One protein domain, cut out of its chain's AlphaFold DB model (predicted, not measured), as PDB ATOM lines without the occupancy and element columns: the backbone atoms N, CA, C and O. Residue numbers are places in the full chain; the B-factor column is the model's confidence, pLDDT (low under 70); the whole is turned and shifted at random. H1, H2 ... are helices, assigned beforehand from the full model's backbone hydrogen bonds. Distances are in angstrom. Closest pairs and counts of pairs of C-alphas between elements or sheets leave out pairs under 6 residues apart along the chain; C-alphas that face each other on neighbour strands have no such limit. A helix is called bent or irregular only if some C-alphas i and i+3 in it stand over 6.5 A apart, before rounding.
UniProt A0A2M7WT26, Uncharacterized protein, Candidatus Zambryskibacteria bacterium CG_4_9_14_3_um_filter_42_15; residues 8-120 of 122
ATOM      1  N   LEU A   8      34.453  92.423  57.253       71.25
ATOM      2  CA  LEU A   8      35.704  92.080  57.913       71.25
ATOM      3  C   LEU A   8      36.041  93.054  59.049       71.25
ATOM      4  O   LEU A   8      36.368  92.597  60.132       71.25
ATOM      5  N   CYS A   9      35.916  94.373  58.868       73.25
ATOM      6  CA  CYS A   9      36.156  95.337  59.951       73.25
ATOM      7  C   CYS A   9      35.154  95.178  61.100       73.25
ATOM      8  O   CYS A   9      35.564  95.251  62.254       73.25
ATOM      9  N   ALA A  10      33.872  94.938  60.807       74.44
ATOM     10  CA  ALA A  10      32.866  94.684  61.842       74.44
ATOM     11  C   ALA A  10      33.107  93.351  62.561       74.44
ATOM     12  O   ALA A  10      33.030  93.298  63.783       74.44
ATOM     13  N   GLY A  11      33.444  92.294  61.815       81.56
ATOM     14  CA  GLY A  11      33.736  90.973  62.369       81.56
ATOM     15  C   GLY A  11      34.998  90.970  63.226       81.56
ATOM     16  O   GLY A  11      34.959  90.512  64.361       81.56
ATOM     17  N   VAL A  12      36.091  91.553  62.721       83.94
ATOM     18  CA  VAL A  12      37.332  91.742  63.483       83.94
ATOM     19  C   VAL A  12      37.035  92.561  64.733       83.94
ATOM     20  O   VAL A  12      37.367  92.101  65.821       83.94
ATOM     21  N   SER A  13      36.337  93.701  64.594       84.06
ATOM     22  CA  SER A  13      36.027  94.599  65.714       84.06
ATOM     23  C   SER A  13      35.184  93.954  66.805       84.06
ATOM     24  O   SER A  13      35.492  94.066  67.988       84.06
ATOM     25  N   GLY A  14      34.135  93.239  66.402       85.19
ATOM     26  CA  GLY A  14      33.287  92.497  67.320       85.19
ATOM     27  C   GLY A  14      34.044  91.369  68.009       85.19
ATOM     28  O   GLY A  14      33.873  91.179  69.206       85.19
ATOM     29  N   LEU A  15      34.906  90.650  67.284       90.25
ATOM     30  CA  LEU A  15      35.647  89.520  67.836       90.25
ATOM     31  C   LEU A  15      36.611  89.950  68.941       90.25
ATOM     32  O   LEU A  15      36.613  89.346  70.011       90.25
ATOM     33  N   TRP A  16      37.419  90.988  68.711       88.06
ATOM     34  CA  TRP A  16      38.367  91.428  69.736       88.06
ATOM     35  C   TRP A  16      37.671  92.072  70.927       88.06
ATOM     36  O   TRP A  16      38.074  91.807  72.053       88.06
ATOM     37  N   LEU A  17      36.570  92.796  70.710       88.12
ATOM     38  CA  LEU A  17      35.751  93.324  71.798       88.12
ATOM     39  C   LEU A  17      35.106  92.200  72.629       88.12
ATOM     40  O   LEU A  17      35.069  92.280  73.855       88.12
ATOM     41  N   LEU A  18      34.657  91.116  71.987       89.81
ATOM     42  CA  LEU A  18      34.133  89.935  72.680       89.81
ATOM     43  C   LEU A  18      35.212  89.258  73.540       89.81
ATOM     44  O   LEU A  18      34.949  88.869  74.678       89.81
ATOM     45  N   LEU A  19      36.433  89.145  73.012       88.81
ATOM     46  CA  LEU A  19      37.579  88.615  73.750       88.81
ATOM     47  C   LEU A  19      37.961  89.533  74.922       88.81
ATOM     48  O   LEU A  19      38.156  89.034  76.030       88.81
ATOM     49  N   SER A  20      37.981  90.854  74.722       85.38
ATOM     50  CA  SER A  20      38.207  91.843  75.785       85.38
ATOM     51  C   SER A  20      37.159  91.738  76.899       85.38
ATOM     52  O   SER A  20      37.518  91.781  78.074       85.38
ATOM     53  N   ILE A  21      35.875  91.531  76.565       88.44
ATOM     54  CA  ILE A  21      34.807  91.243  77.542       88.44
ATOM     55  C   ILE A  21      35.131  89.959  78.315       88.44
ATOM     56  O   ILE A  21      35.101  89.948  79.545       88.44
ATOM     57  N   GLY A  22      35.472  88.880  77.609       87.31
ATOM     58  CA  GLY A  22      35.817  87.599  78.220       87.31
ATOM     59  C   GLY A  22      36.963  87.709  79.230       87.31
ATOM     60  O   GLY A  22      36.873  87.158  80.327       87.31
ATOM     61  N   VAL A  23      37.999  88.479  78.897       86.44
ATOM     62  CA  VAL A  23      39.132  88.749  79.792       86.44
ATOM     63  C   VAL A  23      38.720  89.663  80.955       86.44
ATOM     64  O   VAL A  23      39.017  89.358  82.108       86.44
ATOM     65  N   ALA A  24      37.968  90.740  80.705       85.62
ATOM     66  CA  ALA A  24      37.556  91.697  81.740       85.62
ATOM     67  C   ALA A  24      36.594  91.112  82.795       85.62
ATOM     68  O   ALA A  24      36.548  91.592  83.932       85.62
ATOM     69  N   TRP A  25      35.813  90.090  82.431       87.69
ATOM     70  CA  TRP A  25      34.950  89.341  83.354       87.69
ATOM     71  C   TRP A  25      35.626  88.103  83.964       87.69
ATOM     72  O   TRP A  25      34.997  87.415  84.765       87.69
ATOM     73  N   GLY A  26      36.896  87.840  83.635       84.88
ATOM     74  CA  GLY A  26      37.665  86.713  84.170       84.88
ATOM     75  C   GLY A  26      37.264  85.349  83.601       84.88
ATOM     76  O   GLY A  26      37.606  84.323  84.180       84.88
ATOM     77  N   TYR A  27      36.529  85.326  82.488       86.75
ATOM     78  CA  TYR A  27      36.131  84.098  81.798       86.75
ATOM     79  C   TYR A  27      37.275  83.529  80.943       86.75
ATOM     80  O   TYR A  27      37.320  82.328  80.685       86.75
ATOM     81  N   LEU A  28      38.185  84.399  80.488       85.19
ATOM     82  CA  LEU A  28      39.352  84.065  79.674       85.19
ATOM     83  C   LEU A  28      40.643  84.507  80.371       85.19
ATOM     84  O   LEU A  28      40.693  85.562  81.005       85.19
ATOM     85  N   ASP A  29      41.698  83.714  80.192       84.62
ATOM     86  CA  ASP A  29      43.023  84.015  80.725       84.62
ATOM     87  C   ASP A  29      43.696  85.163  79.939       84.62
ATOM     88  O   ASP A  29      43.851  85.068  78.713       84.62
ATOM     89  N   PRO A  30      44.117  86.252  80.608       79.62
ATOM     90  CA  PRO A  30      44.697  87.404  79.932       79.62
ATOM     91  C   PRO A  30      46.008  87.065  79.220       79.62
ATOM     92  O   PRO A  30      46.211  87.547  78.112       79.62
ATOM     93  N   LEU A  31      46.879  86.213  79.775       83.56
ATOM     94  CA  LEU A  31      48.161  85.887  79.131       83.56
ATOM     95  C   LEU A  31      47.966  85.179  77.789       83.56
ATOM     96  O   LEU A  31      48.715  85.420  76.843       83.56
ATOM     97  N   THR A  32      46.948  84.329  77.702       87.62
ATOM     98  CA  THR A  32      46.677  83.542  76.497       87.62
ATOM     99  C   THR A  32      46.012  84.388  75.407       87.62
ATOM    100  O   THR A  32      46.319  84.243  74.223       87.62
ATOM    101  N   PHE A  33      45.114  85.299  75.794       86.38
ATOM    102  CA  PHE A  33      44.283  86.052  74.851       86.38
ATOM    103  C   PHE A  33      44.757  87.483  74.571       86.38
ATOM    104  O   PHE A  33      44.297  88.092  73.607       86.38
ATOM    105  N   MET A  34      45.725  88.015  75.319       85.94
ATOM    106  CA  MET A  34      46.264  89.360  75.082       85.94
ATOM    107  C   MET A  34      46.877  89.506  73.684       85.94
ATOM    108  O   MET A  34      46.660  90.515  73.017       85.94
ATOM    109  N   LEU A  35      47.597  88.488  73.206       88.38
ATOM    110  CA  LEU A  35      48.251  88.500  71.895       88.38
ATOM    111  C   LEU A  35      47.253  88.534  70.718       88.38
ATOM    112  O   LEU A  35      47.384  89.413  69.863       88.38
ATOM    113  N   PRO A  36      46.233  87.650  70.655       90.00
ATOM    114  CA  PRO A  36      45.217  87.739  69.609       90.00
ATOM    115  C   PRO A  36      44.398  89.034  69.690       90.00
ATOM    116  O   PRO A  36      44.148  89.635  68.646       90.00
ATOM    117  N   ILE A  37      44.045  89.515  70.892       88.00
ATOM    118  CA  ILE A  37      43.355  90.807  71.059       88.00
ATOM    119  C   ILE A  37      44.209  91.945  70.481       88.00
ATOM    120  O   ILE A  37      43.715  92.726  69.670       88.00
ATOM    121  N   ALA A  38      45.502  91.998  70.815       88.94
ATOM    122  CA  ALA A  38      46.429  93.007  70.300       88.94
ATOM    123  C   ALA A  38      46.511  93.001  68.767       88.94
ATOM    124  O   ALA A  38      46.499  94.059  68.132       88.94
ATOM    125  N   LEU A  39      46.575  91.809  68.166       89.62
ATOM    126  CA  LEU A  39      46.650  91.645  66.717       89.62
ATOM    127  C   LEU A  39      45.390  92.193  66.026       89.62
ATOM    128  O   LEU A  39      45.481  92.917  65.035       89.62
ATOM    129  N   LEU A  40      44.214  91.878  66.573       89.31
ATOM    130  CA  LEU A  40      42.923  92.327  66.050       89.31
ATOM    131  C   LEU A  40      42.710  93.841  66.256       89.31
ATOM    132  O   LEU A  40      42.204  94.523  65.357       89.31
ATOM    133  N   MET A  41      43.143  94.385  67.398       87.75
ATOM    134  CA  MET A  41      43.158  95.829  67.664       87.75
ATOM    135  C   MET A  41      44.042  96.566  66.659       87.75
ATOM    136  O   MET A  41      43.584  97.497  65.993       87.75
ATOM    137  N   GLY A  42      45.291  96.120  66.498       86.12
ATOM    138  CA  GLY A  42      46.235  96.717  65.555       86.12
ATOM    139  C   GLY A  42      45.731  96.650  64.113       86.12
ATOM    140  O   GLY A  42      45.780  97.644  63.387       86.12
ATOM    141  N   GLY A  43      45.150  95.514  63.713       84.62
ATOM    142  CA  GLY A  43      44.512  95.355  62.405       84.62
ATOM    143  C   GLY A  43      43.364  96.343  62.172       84.62
ATOM    144  O   GLY A  43      43.233  96.891  61.076       84.62
ATOM    145  N   SER A  44      42.576  96.640  63.210       84.69
ATOM    146  CA  SER A  44      41.498  97.633  63.143       84.69
ATOM    147  C   SER A  44      42.046  99.050  62.930       84.69
ATOM    148  O   SER A  44      41.557  99.773  62.060       84.69
ATOM    149  N   VAL A  45      43.113  99.428  63.645       85.94
ATOM    150  CA  VAL A  45      43.782 100.734  63.485       85.94
ATOM    151  C   VAL A  45      44.332 100.901  62.067       85.94
ATOM    152  O   VAL A  45      44.089 101.922  61.417       85.94
ATOM    153  N   ILE A  46      45.031  99.889  61.545       84.25
ATOM    154  CA  ILE A  46      45.602  99.921  60.189       84.25
ATOM    155  C   ILE A  46      44.488  99.979  59.132       84.25
ATOM    156  O   ILE A  46      44.571 100.759  58.180       84.25
ATOM    157  N   GLY A  47      43.414  99.205  59.312       78.88
ATOM    158  CA  GLY A  47      42.271  99.195  58.399       78.88
ATOM    159  C   GLY A  47      41.559 100.548  58.316       78.88
ATOM    160  O   GLY A  47      41.239 101.010  57.220       78.88
ATOM    161  N   ILE A  48      41.359 101.220  59.454       77.56
ATOM    162  CA  ILE A  48      40.736 102.551  59.505       77.56
ATOM    163  C   ILE A  48      41.658 103.599  58.871       77.56
ATOM    164  O   ILE A  48      41.228 104.382  58.021       77.56
ATOM    165  N   THR A  49      42.942 103.590  59.231       82.44
ATOM    166  CA  THR A  49      43.922 104.563  58.723       82.44
ATOM    167  C   THR A  49      44.240 104.388  57.242       82.44
ATOM    168  O   THR A  49      44.689 105.337  56.599       82.44
ATOM    169  N   SER A  50      43.941 103.228  56.648       76.06
ATOM    170  CA  SER A  50      44.074 103.020  55.204       76.06
ATOM    171  C   SER A  50      43.182 103.939  54.362       76.06
ATOM    172  O   SER A  50      43.493 104.152  53.194       76.06
ATOM    173  N   ARG A  51      42.097 104.489  54.924       71.25
ATOM    174  CA  ARG A  51      41.207 105.426  54.214       71.25
ATOM    175  C   ARG A  51      41.760 106.852  54.137       71.25
ATOM    176  O   ARG A  51      41.209 107.694  53.436       71.25
ATOM    177  N   ILE A  52      42.836 107.147  54.866       78.62
ATOM    178  CA  ILE A  52      43.434 108.480  54.920       78.62
ATOM    179  C   ILE A  52      44.411 108.635  53.746       78.62
ATOM    180  O   ILE A  52      45.436 107.957  53.697       78.62
ATOM    181  N   LYS A  53      44.115 109.555  52.815       77.75
ATOM    182  CA  LYS A  53      44.970 109.835  51.640       77.75
ATOM    183  C   LYS A  53      46.306 110.505  52.012       77.75
ATOM    184  O   LYS A  53      47.316 110.263  51.362       77.75
ATOM    185  N   SER A  54      46.323 111.351  53.046       84.94
ATOM    186  CA  SER A  54      47.529 112.081  53.465       84.94
ATOM    187  C   SER A  54      48.457 111.209  54.313       84.94
ATOM    188  O   SER A  54      48.051 110.669  55.342       84.94
ATOM    189  N   LEU A  55      49.724 111.118  53.905       83.75
ATOM    190  CA  LEU A  55      50.733 110.266  54.540       83.75
ATOM    191  C   LEU A  55      51.061 110.731  55.971       83.75
ATOM    192  O   LEU A  55      51.162 109.904  56.875       83.75
ATOM    193  N   SER A  56      51.122 112.045  56.207       85.69
ATOM    194  CA  SER A  56      51.366 112.626  57.537       85.69
ATOM    195  C   SER A  56      50.205 112.370  58.503       85.69
ATOM    196  O   SER A  56      50.429 111.984  59.647       85.69
ATOM    197  N   LEU A  57      48.960 112.524  58.034       83.31
ATOM    198  CA  LEU A  57      47.762 112.236  58.834       83.31
ATOM    199  C   LEU A  57      47.610 110.737  59.097       83.31
ATOM    200  O   LEU A  57      47.229 110.347  60.197       83.31
ATOM    201  N   LYS A  58      47.953 109.895  58.117       85.62
ATOM    202  CA  LYS A  58      47.975 108.442  58.278       85.62
ATOM    203  C   LYS A  58      48.982 108.028  59.347       85.62
ATOM    204  O   LYS A  58      48.620 107.274  60.241       85.62
ATOM    205  N   ALA A  59      50.209 108.548  59.299       87.00
ATOM    206  CA  ALA A  59      51.228 108.264  60.305       87.00
ATOM    207  C   ALA A  59      50.785 108.713  61.706       87.00
ATOM    208  O   ALA A  59      50.861 107.927  62.646       87.00
ATOM    209  N   LEU A  60      50.246 109.930  61.835       89.00
ATOM    210  CA  LEU A  60      49.750 110.445  63.113       89.00
ATOM    211  C   LEU A  60      48.605 109.586  63.670       89.00
ATOM    212  O   LEU A  60      48.588 109.270  64.857       89.00
ATOM    213  N   ALA A  61      47.676 109.167  62.808       85.62
ATOM    214  CA  ALA A  61      46.550 108.328  63.194       85.62
ATOM    215  C   ALA A  61      46.973 106.892  63.544       85.62
ATOM    216  O   ALA A  61      46.394 106.303  64.452       85.62
ATOM    217  N   VAL A  62      47.991 106.335  62.878       88.50
ATOM    218  CA  VAL A  62      48.558 105.024  63.239       88.50
ATOM    219  C   VAL A  62      49.265 105.113  64.583       88.50
ATOM    220  O   VAL A  62      48.998 104.290  65.449       88.50
ATOM    221  N   ILE A  63      50.125 106.114  64.782       90.44
ATOM    222  CA  ILE A  63      50.846 106.301  66.047       90.44
ATOM    223  C   ILE A  63      49.840 106.493  67.182       90.44
ATOM    224  O   ILE A  63      49.853 105.731  68.143       90.44
ATOM    225  N   GLY A  64      48.906 107.437  67.032       89.25
ATOM    226  CA  GLY A  64      47.875 107.694  68.034       89.25
ATOM    227  C   GLY A  64      46.988 106.476  68.290       89.25
ATOM    228  O   GLY A  64      46.790 106.089  69.439       89.25
ATOM    229  N   GLY A  65      46.501 105.826  67.230       85.25
ATOM    230  CA  GLY A  65      45.637 104.652  67.334       85.25
ATOM    231  C   GLY A  65      46.327 103.464  68.003       85.25
ATOM    232  O   GLY A  65      45.728 102.820  68.859       85.25
ATOM    233  N   MET A  66      47.596 103.206  67.678       88.19
ATOM    234  CA  MET A  66      48.374 102.128  68.293       88.19
ATOM    235  C   MET A  66      48.701 102.424  69.758       88.19
ATOM    236  O   MET A  66      48.610 101.523  70.587       88.19
ATOM    237  N   THR A  67      49.029 103.672  70.110       88.88
ATOM    238  CA  THR A  67      49.249 104.058  71.513       88.88
ATOM    239  C   THR A  67      47.978 103.883  72.339       88.88
ATOM    240  O   THR A  67      48.026 103.290  73.416       88.88
ATOM    241  N   ILE A  68      46.833 104.343  71.826       86.44
ATOM    242  CA  ILE A  68      45.539 104.170  72.498       86.44
ATOM    243  C   ILE A  68      45.209 102.680  72.634       86.44
ATOM    244  O   ILE A  68      44.823 102.243  73.716       86.44
ATOM    245  N   ALA A  69      45.417 101.890  71.578       85.62
ATOM    246  CA  ALA A  69      45.165 100.454  71.609       85.62
ATOM    247  C   ALA A  69      46.027  99.734  72.659       85.62
ATOM    248  O   ALA A  69      45.532  98.893  73.404       85.62
ATOM    249  N   TYR A  70      47.305 100.101  72.772       86.50
ATOM    250  CA  TYR A  70      48.205  99.539  73.777       86.50
ATOM    251  C   TYR A  70      47.785  99.894  75.213       86.50
ATOM    252  O   TYR A  70      47.826  99.048  76.109       86.50
ATOM    253  N   LEU A  71      47.336 101.132  75.444       85.38
ATOM    254  CA  LEU A  71      46.825 101.548  76.754       85.38
ATOM    255  C   LEU A  71      45.546 100.793  77.138       85.38
ATOM    256  O   LEU A  71      45.420 100.358  78.281       85.38
ATOM    257  N   LEU A  72      44.638 100.585  76.182       82.00
ATOM    258  CA  LEU A  72      43.429  99.775  76.365       82.00
ATOM    259  C   LEU A  72      43.772  98.321  76.717       82.00
ATOM    260  O   LEU A  72      43.225  97.768  77.668       82.00
ATOM    261  N   LEU A  73      44.735  97.732  76.007       82.44
ATOM    262  CA  LEU A  73      45.150  96.344  76.207       82.44
ATOM    263  C   LEU A  73      45.848  96.109  77.557       82.44
ATOM    264  O   LEU A  73      45.658  95.075  78.191       82.44
ATOM    265  N   THR A  74      46.674  97.053  78.011       83.31
ATOM    266  CA  THR A  74      47.402  96.928  79.289       83.31
ATOM    267  C   THR A  74      46.517  97.169  80.509       83.31
ATOM    268  O   THR A  74      46.828  96.683  81.592       83.31
ATOM    269  N   ASN A  75      45.402  97.884  80.342       82.62
ATOM    270  CA  ASN A  75      44.448  98.192  81.405       82.62
ATOM    271  C   ASN A  75      43.080  97.552  81.142       82.62
ATOM    272  O   ASN A  75      42.058  98.184  81.415       82.62
ATOM    273  N   ILE A  76      43.030  96.306  80.647       76.56
ATOM    274  CA  ILE A  76      41.753  95.602  80.455       76.56
ATOM    275  C   ILE A  76      40.983  95.572  81.781       76.56
ATOM    276  O   ILE A  76      41.296  94.855  82.726       76.56
ATOM    277  N   SER A  77      39.963  96.417  81.829       80.56
ATOM    278  CA  SER A  77      39.066  96.646  82.950       80.56
ATOM    279  C   SER A  77      37.668  96.803  82.379       80.56
ATOM    280  O   SER A  77      37.499  97.255  81.246       80.56
ATOM    281  N   LYS A  78      36.642  96.512  83.179       82.75
ATOM    282  CA  LYS A  78      35.235  96.647  82.757       82.75
ATOM    283  C   LYS A  78      34.937  98.041  82.179       82.75
ATOM    284  O   LYS A  78      34.273  98.154  81.156       82.75
ATOM    285  N   SER A  79      35.501  99.090  82.785       81.31
ATOM    286  CA  SER A  79      35.370 100.477  82.319       81.31
ATOM    287  C   SER A  79      36.033 100.731  80.963       81.31
ATOM    288  O   SER A  79      35.506 101.494  80.158       81.31
ATOM    289  N   VAL A  80      37.172 100.087  80.698       83.19
ATOM    290  CA  VAL A  80      37.912 100.234  79.438       83.19
ATOM    291  C   VAL A  80      37.132  99.595  78.295       83.19
ATOM    292  O   VAL A  80      36.922 100.247  77.281       83.19
ATOM    293  N   VAL A  81      36.577  98.401  78.509       84.19
ATOM    294  CA  VAL A  81      35.724  97.713  77.525       84.19
ATOM    295  C   VAL A  81      34.482  98.539  77.161       84.19
ATOM    296  O   VAL A  81      34.105  98.622  75.994       84.19
ATOM    297  N   VAL A  82      33.851  99.196  78.140       85.31
ATOM    298  CA  VAL A  82      32.710 100.094  77.874       85.31
ATOM    299  C   VAL A  82      33.140 101.294  77.027       85.31
ATOM    300  O   VAL A  82      32.435 101.669  76.091       85.31
ATOM    301  N   MET A  83      34.300 101.886  77.318       85.88
ATOM    302  CA  MET A  83      34.831 103.010  76.542       85.88
ATOM    303  C   MET A  83      35.154 102.601  75.096       85.88
ATOM    304  O   MET A  83      34.824 103.313  74.152       85.88
ATOM    305  N   GLU A  84      35.727 101.415  74.925       83.44
ATOM    306  CA  GLU A  84      36.053 100.792  73.642       83.44
ATOM    307  C   GLU A  84      34.805 100.579  72.773       83.44
ATOM    308  O   GLU A  84      34.789 100.914  71.585       83.44
ATOM    309  N   LEU A  85      33.714 100.120  73.394       86.19
ATOM    310  CA  LEU A  85      32.412  99.965  72.753       86.19
ATOM    311  C   LEU A  85      31.842 101.310  72.277       86.19
ATOM    312  O   LEU A  85      31.337 101.400  71.158       86.19
ATOM    313  N   ILE A  86      31.960 102.366  73.089       86.81
ATOM    314  CA  ILE A  86      31.530 103.721  72.710       86.81
ATOM    315  C   ILE A  86      32.352 104.227  71.521       86.81
ATOM    316  O   ILE A  86      31.781 104.720  70.548       86.81
ATOM    317  N   ILE A  87      33.678 104.069  71.559       84.75
ATOM    318  CA  ILE A  87      34.570 104.481  70.468       84.75
ATOM    319  C   ILE A  87      34.210 103.755  69.169       84.75
ATOM    320  O   ILE A  87      34.089 104.400  68.127       84.75
ATOM    321  N   LEU A  88      33.991 102.439  69.218       82.88
ATOM    322  CA  LEU A  88      33.573 101.668  68.047       82.88
ATOM    323  C   LEU A  88      32.214 102.120  67.513       82.88
ATOM    324  O   LEU A  88      32.035 102.182  66.298       82.88
ATOM    325  N   MET A  89      31.276 102.482  68.389       82.50
ATOM    326  CA  MET A  89      29.967 102.991  67.985       82.50
ATOM    327  C   MET A  89      30.080 104.359  67.291       82.50
ATOM    328  O   MET A  89      29.466 104.573  66.245       82.50
ATOM    329  N   VAL A  90      30.927 105.254  67.809       84.25
ATOM    330  CA  VAL A  90      31.232 106.554  67.186       84.25
ATOM    331  C   VAL A  90      31.933 106.368  65.838       84.25
ATOM    332  O   VAL A  90      31.536 106.985  64.850       84.25
ATOM    333  N   LEU A  91      32.942 105.495  65.767       78.06
ATOM    334  CA  LEU A  91      33.657 105.176  64.529       78.06
ATOM    335  C   LEU A  91      32.727 104.565  63.486       78.06
ATOM    336  O   LEU A  91      32.784 104.958  62.324       78.06
ATOM    337  N   ALA A  92      31.851 103.642  63.887       76.81
ATOM    338  CA  ALA A  92      30.835 103.092  63.005       76.81
ATOM    339  C   ALA A  92      29.964 104.225  62.454       76.81
ATOM    340  O   ALA A  92      29.867 104.377  61.240       76.81
ATOM    341  N   HIS A  93      29.415 105.077  63.320       78.06
ATOM    342  CA  HIS A  93      28.566 106.193  62.911       78.06
ATOM    343  C   HIS A  93      29.268 107.161  61.937       78.06
ATOM    344  O   HIS A  93      28.688 107.536  60.918       78.06
ATOM    345  N   LEU A  94      30.535 107.509  62.193       73.50
ATOM    346  CA  LEU A  94      31.342 108.339  61.289       73.50
ATOM    347  C   LEU A  94      31.603 107.650  59.944       73.50
ATOM    348  O   LEU A  94      31.451 108.268  58.891       73.50
ATOM    349  N   LEU A  95      31.958 106.363  59.955       67.19
ATOM    350  CA  LEU A  95      32.196 105.590  58.734       67.19
ATOM    351  C   LEU A  95      30.922 105.403  57.901       67.19
ATOM    352  O   LEU A  95      31.005 105.328  56.676       67.19
ATOM    353  N   PHE A  96      29.755 105.349  58.544       64.25
ATOM    354  CA  PHE A  96      28.460 105.324  57.870       64.25
ATOM    355  C   PHE A  96      28.112 106.669  57.218       64.25
ATOM    356  O   PHE A  96      27.600 106.658  56.101       64.25
ATOM    357  N   GLN A  97      28.422 107.803  57.858       57.28
ATOM    358  CA  GLN A  97      28.152 109.145  57.313       57.28
ATOM    359  C   GLN A  97      29.095 109.552  56.172       57.28
ATOM    360  O   GLN A  97      28.676 110.204  55.222       57.28
ATOM    361  N   VAL A  98      30.365 109.135  56.206       51.75
ATOM    362  CA  VAL A  98      31.353 109.467  55.153       51.75
ATOM    363  C   VAL A  98      31.002 108.857  53.778       51.75
ATOM    364  O   VAL A  98      31.568 109.255  52.760       51.75
ATOM    365  N   LYS A  99      30.032 107.936  53.703       47.44
ATOM    366  CA  LYS A  99      29.601 107.289  52.451       47.44
ATOM    367  C   LYS A  99      28.981 108.226  51.411       47.44
ATOM    368  O   LYS A  99      28.971 107.847  50.246       47.44
ATOM    369  N   GLU A 100      28.497 109.415  51.771       41.25
ATOM    370  CA  GLU A 100      27.812 110.280  50.793       41.25
ATOM    371  C   GLU A 100      28.748 111.080  49.867       41.25
ATOM    372  O   GLU A 100      28.300 111.524  48.815       41.25
ATOM    373  N   THR A 101      30.050 111.206  50.167       39.66
ATOM    374  CA  THR A 101      30.924 112.137  49.413       39.66
ATOM    375  C   THR A 101      32.074 111.477  48.639       39.66
ATOM    376  O   THR A 101      32.541 112.048  47.657       39.66
ATOM    377  N   SER A 102      32.543 110.277  49.005       43.88
ATOM    378  CA  SER A 102      33.792 109.718  48.438       43.88
ATOM    379  C   SER A 102      33.633 108.520  47.492       43.88
ATOM    380  O   SER A 102      34.636 108.005  47.000       43.88
ATOM    381  N   GLU A 103      32.410 108.045  47.225       43.62
ATOM    382  CA  GLU A 103      32.191 106.803  46.456       43.62
ATOM    383  C   GLU A 103      32.469 106.952  44.941       43.62
ATOM    384  O   GLU A 103      32.621 105.948  44.255       43.62
ATOM    385  N   SER A 104      32.603 108.179  44.418       46.22
ATOM    386  CA  SER A 104      32.726 108.438  42.969       46.22
ATOM    387  C   SER A 104      34.153 108.318  42.401       46.22
ATOM    388  O   SER A 104      34.326 107.984  41.229       46.22
ATOM    389  N   GLU A 105      35.194 108.565  43.204       48.06
ATOM    390  CA  GLU A 105      36.589 108.515  42.722       48.06
ATOM    391  C   GLU A 105      37.267 107.160  42.972       48.06
ATOM    392  O   GLU A 105      37.996 106.665  42.116       48.06
ATOM    393  N   GLU A 106      37.015 106.523  44.120       49.00
ATOM    394  CA  GLU A 106      37.706 105.282  44.507       49.00
ATOM    395  C   GLU A 106      37.175 104.044  43.757       49.00
ATOM    396  O   GLU A 106      37.921 103.090  43.530       49.00
ATOM    397  N   SER A 107      35.910 104.055  43.314       49.81
ATOM    398  CA  SER A 107      35.351 102.970  42.494       49.81
ATOM    399  C   SER A 107      35.996 102.915  41.108       49.81
ATOM    400  O   SER A 107      36.363 101.831  40.661       49.81
ATOM    401  N   LYS A 108      36.235 104.078  40.484       51.16
ATOM    402  CA  LYS A 108      36.866 104.178  39.160       51.16
ATOM    403  C   LYS A 108      38.287 103.627  39.162       51.16
ATOM    404  O   LYS A 108      38.636 102.842  38.290       51.16
ATOM    405  N   THR A 109      39.089 103.955  40.178       56.47
ATOM    406  CA  THR A 109      40.459 103.426  40.291       56.47
ATOM    407  C   THR A 109      40.486 101.913  40.528       56.47
ATOM    408  O   THR A 109      41.398 101.243  40.051       56.47
ATOM    409  N   ARG A 110      39.501 101.342  41.239       52.97
ATOM    410  CA  ARG A 110      39.419  99.885  41.467       52.97
ATOM    411  C   ARG A 110      38.955  99.117  40.230       52.97
ATOM    412  O   ARG A 110      39.471  98.028  40.002       52.97
ATOM    413  N   GLU A 111      38.030  99.668  39.445       60.19
ATOM    414  CA  GLU A 111      37.643  99.099  38.143       60.19
ATOM    415  C   GLU A 111      38.805  99.161  37.146       60.19
ATOM    416  O   GLU A 111      39.106  98.158  36.508       60.19
ATOM    417  N   GLU A 112      39.545 100.273  37.103       61.91
ATOM    418  CA  GLU A 112      40.713 100.409  36.225       61.91
ATOM    419  C   GLU A 112      41.858  99.452  36.624       61.91
ATOM    420  O   GLU A 112      42.537  98.890  35.765       61.91
ATOM    421  N   LEU A 113      42.058  99.203  37.928       61.56
ATOM    422  CA  LEU A 113      43.016  98.195  38.402       61.56
ATOM    423  C   LEU A 113      42.577  96.765  38.053       61.56
ATOM    424  O   LEU A 113      43.418  95.943  37.698       61.56
ATOM    425  N   ALA A 114      41.282  96.461  38.172       63.41
ATOM    426  CA  ALA A 114      40.737  95.145  37.842       63.41
ATOM    427  C   ALA A 114      40.827  94.858  36.334       63.41
ATOM    428  O   ALA A 114      41.199  93.753  35.944       63.41
ATOM    429  N   GLU A 115      40.574  95.865  35.497       64.31
ATOM    430  CA  GLU A 115      40.729  95.779  34.043       64.31
ATOM    431  C   GLU A 115      42.200  95.582  33.639       64.31
ATOM    432  O   GLU A 115      42.514  94.720  32.816       64.31
ATOM    433  N   LYS A 116      43.133  96.300  34.283       65.88
ATOM    434  CA  LYS A 116      44.578  96.116  34.063       65.88
ATOM    435  C   LYS A 116      45.077  94.732  34.479       65.88
ATOM    436  O   LYS A 116      45.939  94.184  33.805       65.88
ATOM    437  N   LEU A 117      44.527  94.152  35.544       62.97
ATOM    438  CA  LEU A 117      44.865  92.794  35.985       62.97
ATOM    439  C   LEU A 117      44.250  91.714  35.081       62.97
ATOM    440  O   LEU A 117      44.874  90.676  34.877       62.97
ATOM    441  N   SER A 118      43.072  91.963  34.497       54.28
ATOM    442  CA  SER A 118      42.433  91.036  33.551       54.28
ATOM    443  C   SER A 118      43.192  90.910  32.225       54.28
ATOM    444  O   SER A 118      43.069  89.887  31.563       54.28
ATOM    445  N   ASN A 119      43.987  91.917  31.853       56.66
ATOM    446  CA  ASN A 119      44.850  91.896  30.667       56.66
ATOM    447  C   ASN A 119      46.227  91.241  30.912       56.66
ATOM    448  O   ASN A 119      47.060  91.233  30.010       56.66
ATOM    449  N   CYS A 120      46.491  90.713  32.114       58.56
ATOM    450  CA  CYS A 120      47.753  90.043  32.455       58.56
ATOM    451  C   CYS A 120      47.652  88.510  32.559       58.56
ATOM    452  O   CYS A 120      48.647  87.877  32.908       58.56
TER     453      CYS A 120
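AT A GLANCE: This is residues 8 to 120 of the 122 residues of an uncharacterized protein of Candidatus Zambryskibacteria bacterium CG_4_9_14_3_um_filter_42_15 (UniProt A0A2M7WT26). The longest helix, H4, stands side by side with H1 in a four-helix bundle that goes round from H4 to H1 to H2 to H3, each helix running opposite ways to the one before it, and gapes between H3 and H4. Past the bundle, residues 96 to 120 stick out: the last part of H4, then H5, which turns away at a corner and touches no helix. The printed part has 113 residues with five named helices, H1 to H5 in chain order, and no named strand; the class is all helix. The whole is loose, with a radius of gyration of the C-alphas of 17.0 A, and elongated, spanning 53 by 30 by 24 A.

HOW THE PARTS SIT: H4, residues 78 to 100, touches H1, residues 8 to 24, with residues 78 to 88 alone. Their closest C-alphas, of Lys 78 and Ala 24, are 5.6 A apart, and the two run opposite ways at a shallow tilt of 11 degrees. H1 and H2, residues 30 to 49, form a helical hairpin at a shallow tilt of 31 degrees, the closest C-alphas being those of Trp 16 and Ile 37 at 5.2 A. H2 and H3, residues 55 to 74, form another at 20 degrees, with Thr 49 and Lys 58 closest, their C-alphas 5.6 A apart. H3 and H4 are close but not clearly touching: their closest C-alphas, of Leu 72 and Val 80, are 6.3 A apart, while the centres are 15.6 A apart. H2 and H4 are apart, and H1 and H3 are only just apart at 8.3 A. H5, residues 103 to 118, meets H4 only through their link. In H1 and H3 every O i to N i+4 pair is within hydrogen-bond range; in H2 it is 14 of 16, in H4 17 of 19 and in H5 9 of 12.

IN THESE COORDINATES: H4 runs 35.5 A from C-alpha 78 at (35.235, 96.647, 82.757) to C-alpha 100 at (27.812, 110.280, 50.793). It is only just irregular, with C-alphas 97 and 100 6.6 A apart, and so is H2, with C-alphas 32 and 35 6.9 A apart. H1 begins at (35.704, 92.080, 57.913) and is 23.9 A long, H2 27.3 A and H3 28.3 A. H5, 22.8 A, ends with C-alpha 118 at (42.433, 91.036, 33.551).

THE WHOLE: The C-alphas of Gly 26 and Asn 119, the two farthest apart, are 54.2 A apart. Without residues 96 to 120 the body spans 41 by 24 by 22 A. The printed part has no cut, and its four links are tight. Residues 95 to 120 have pLDDT under 70; the mean of the printed part is 77.4.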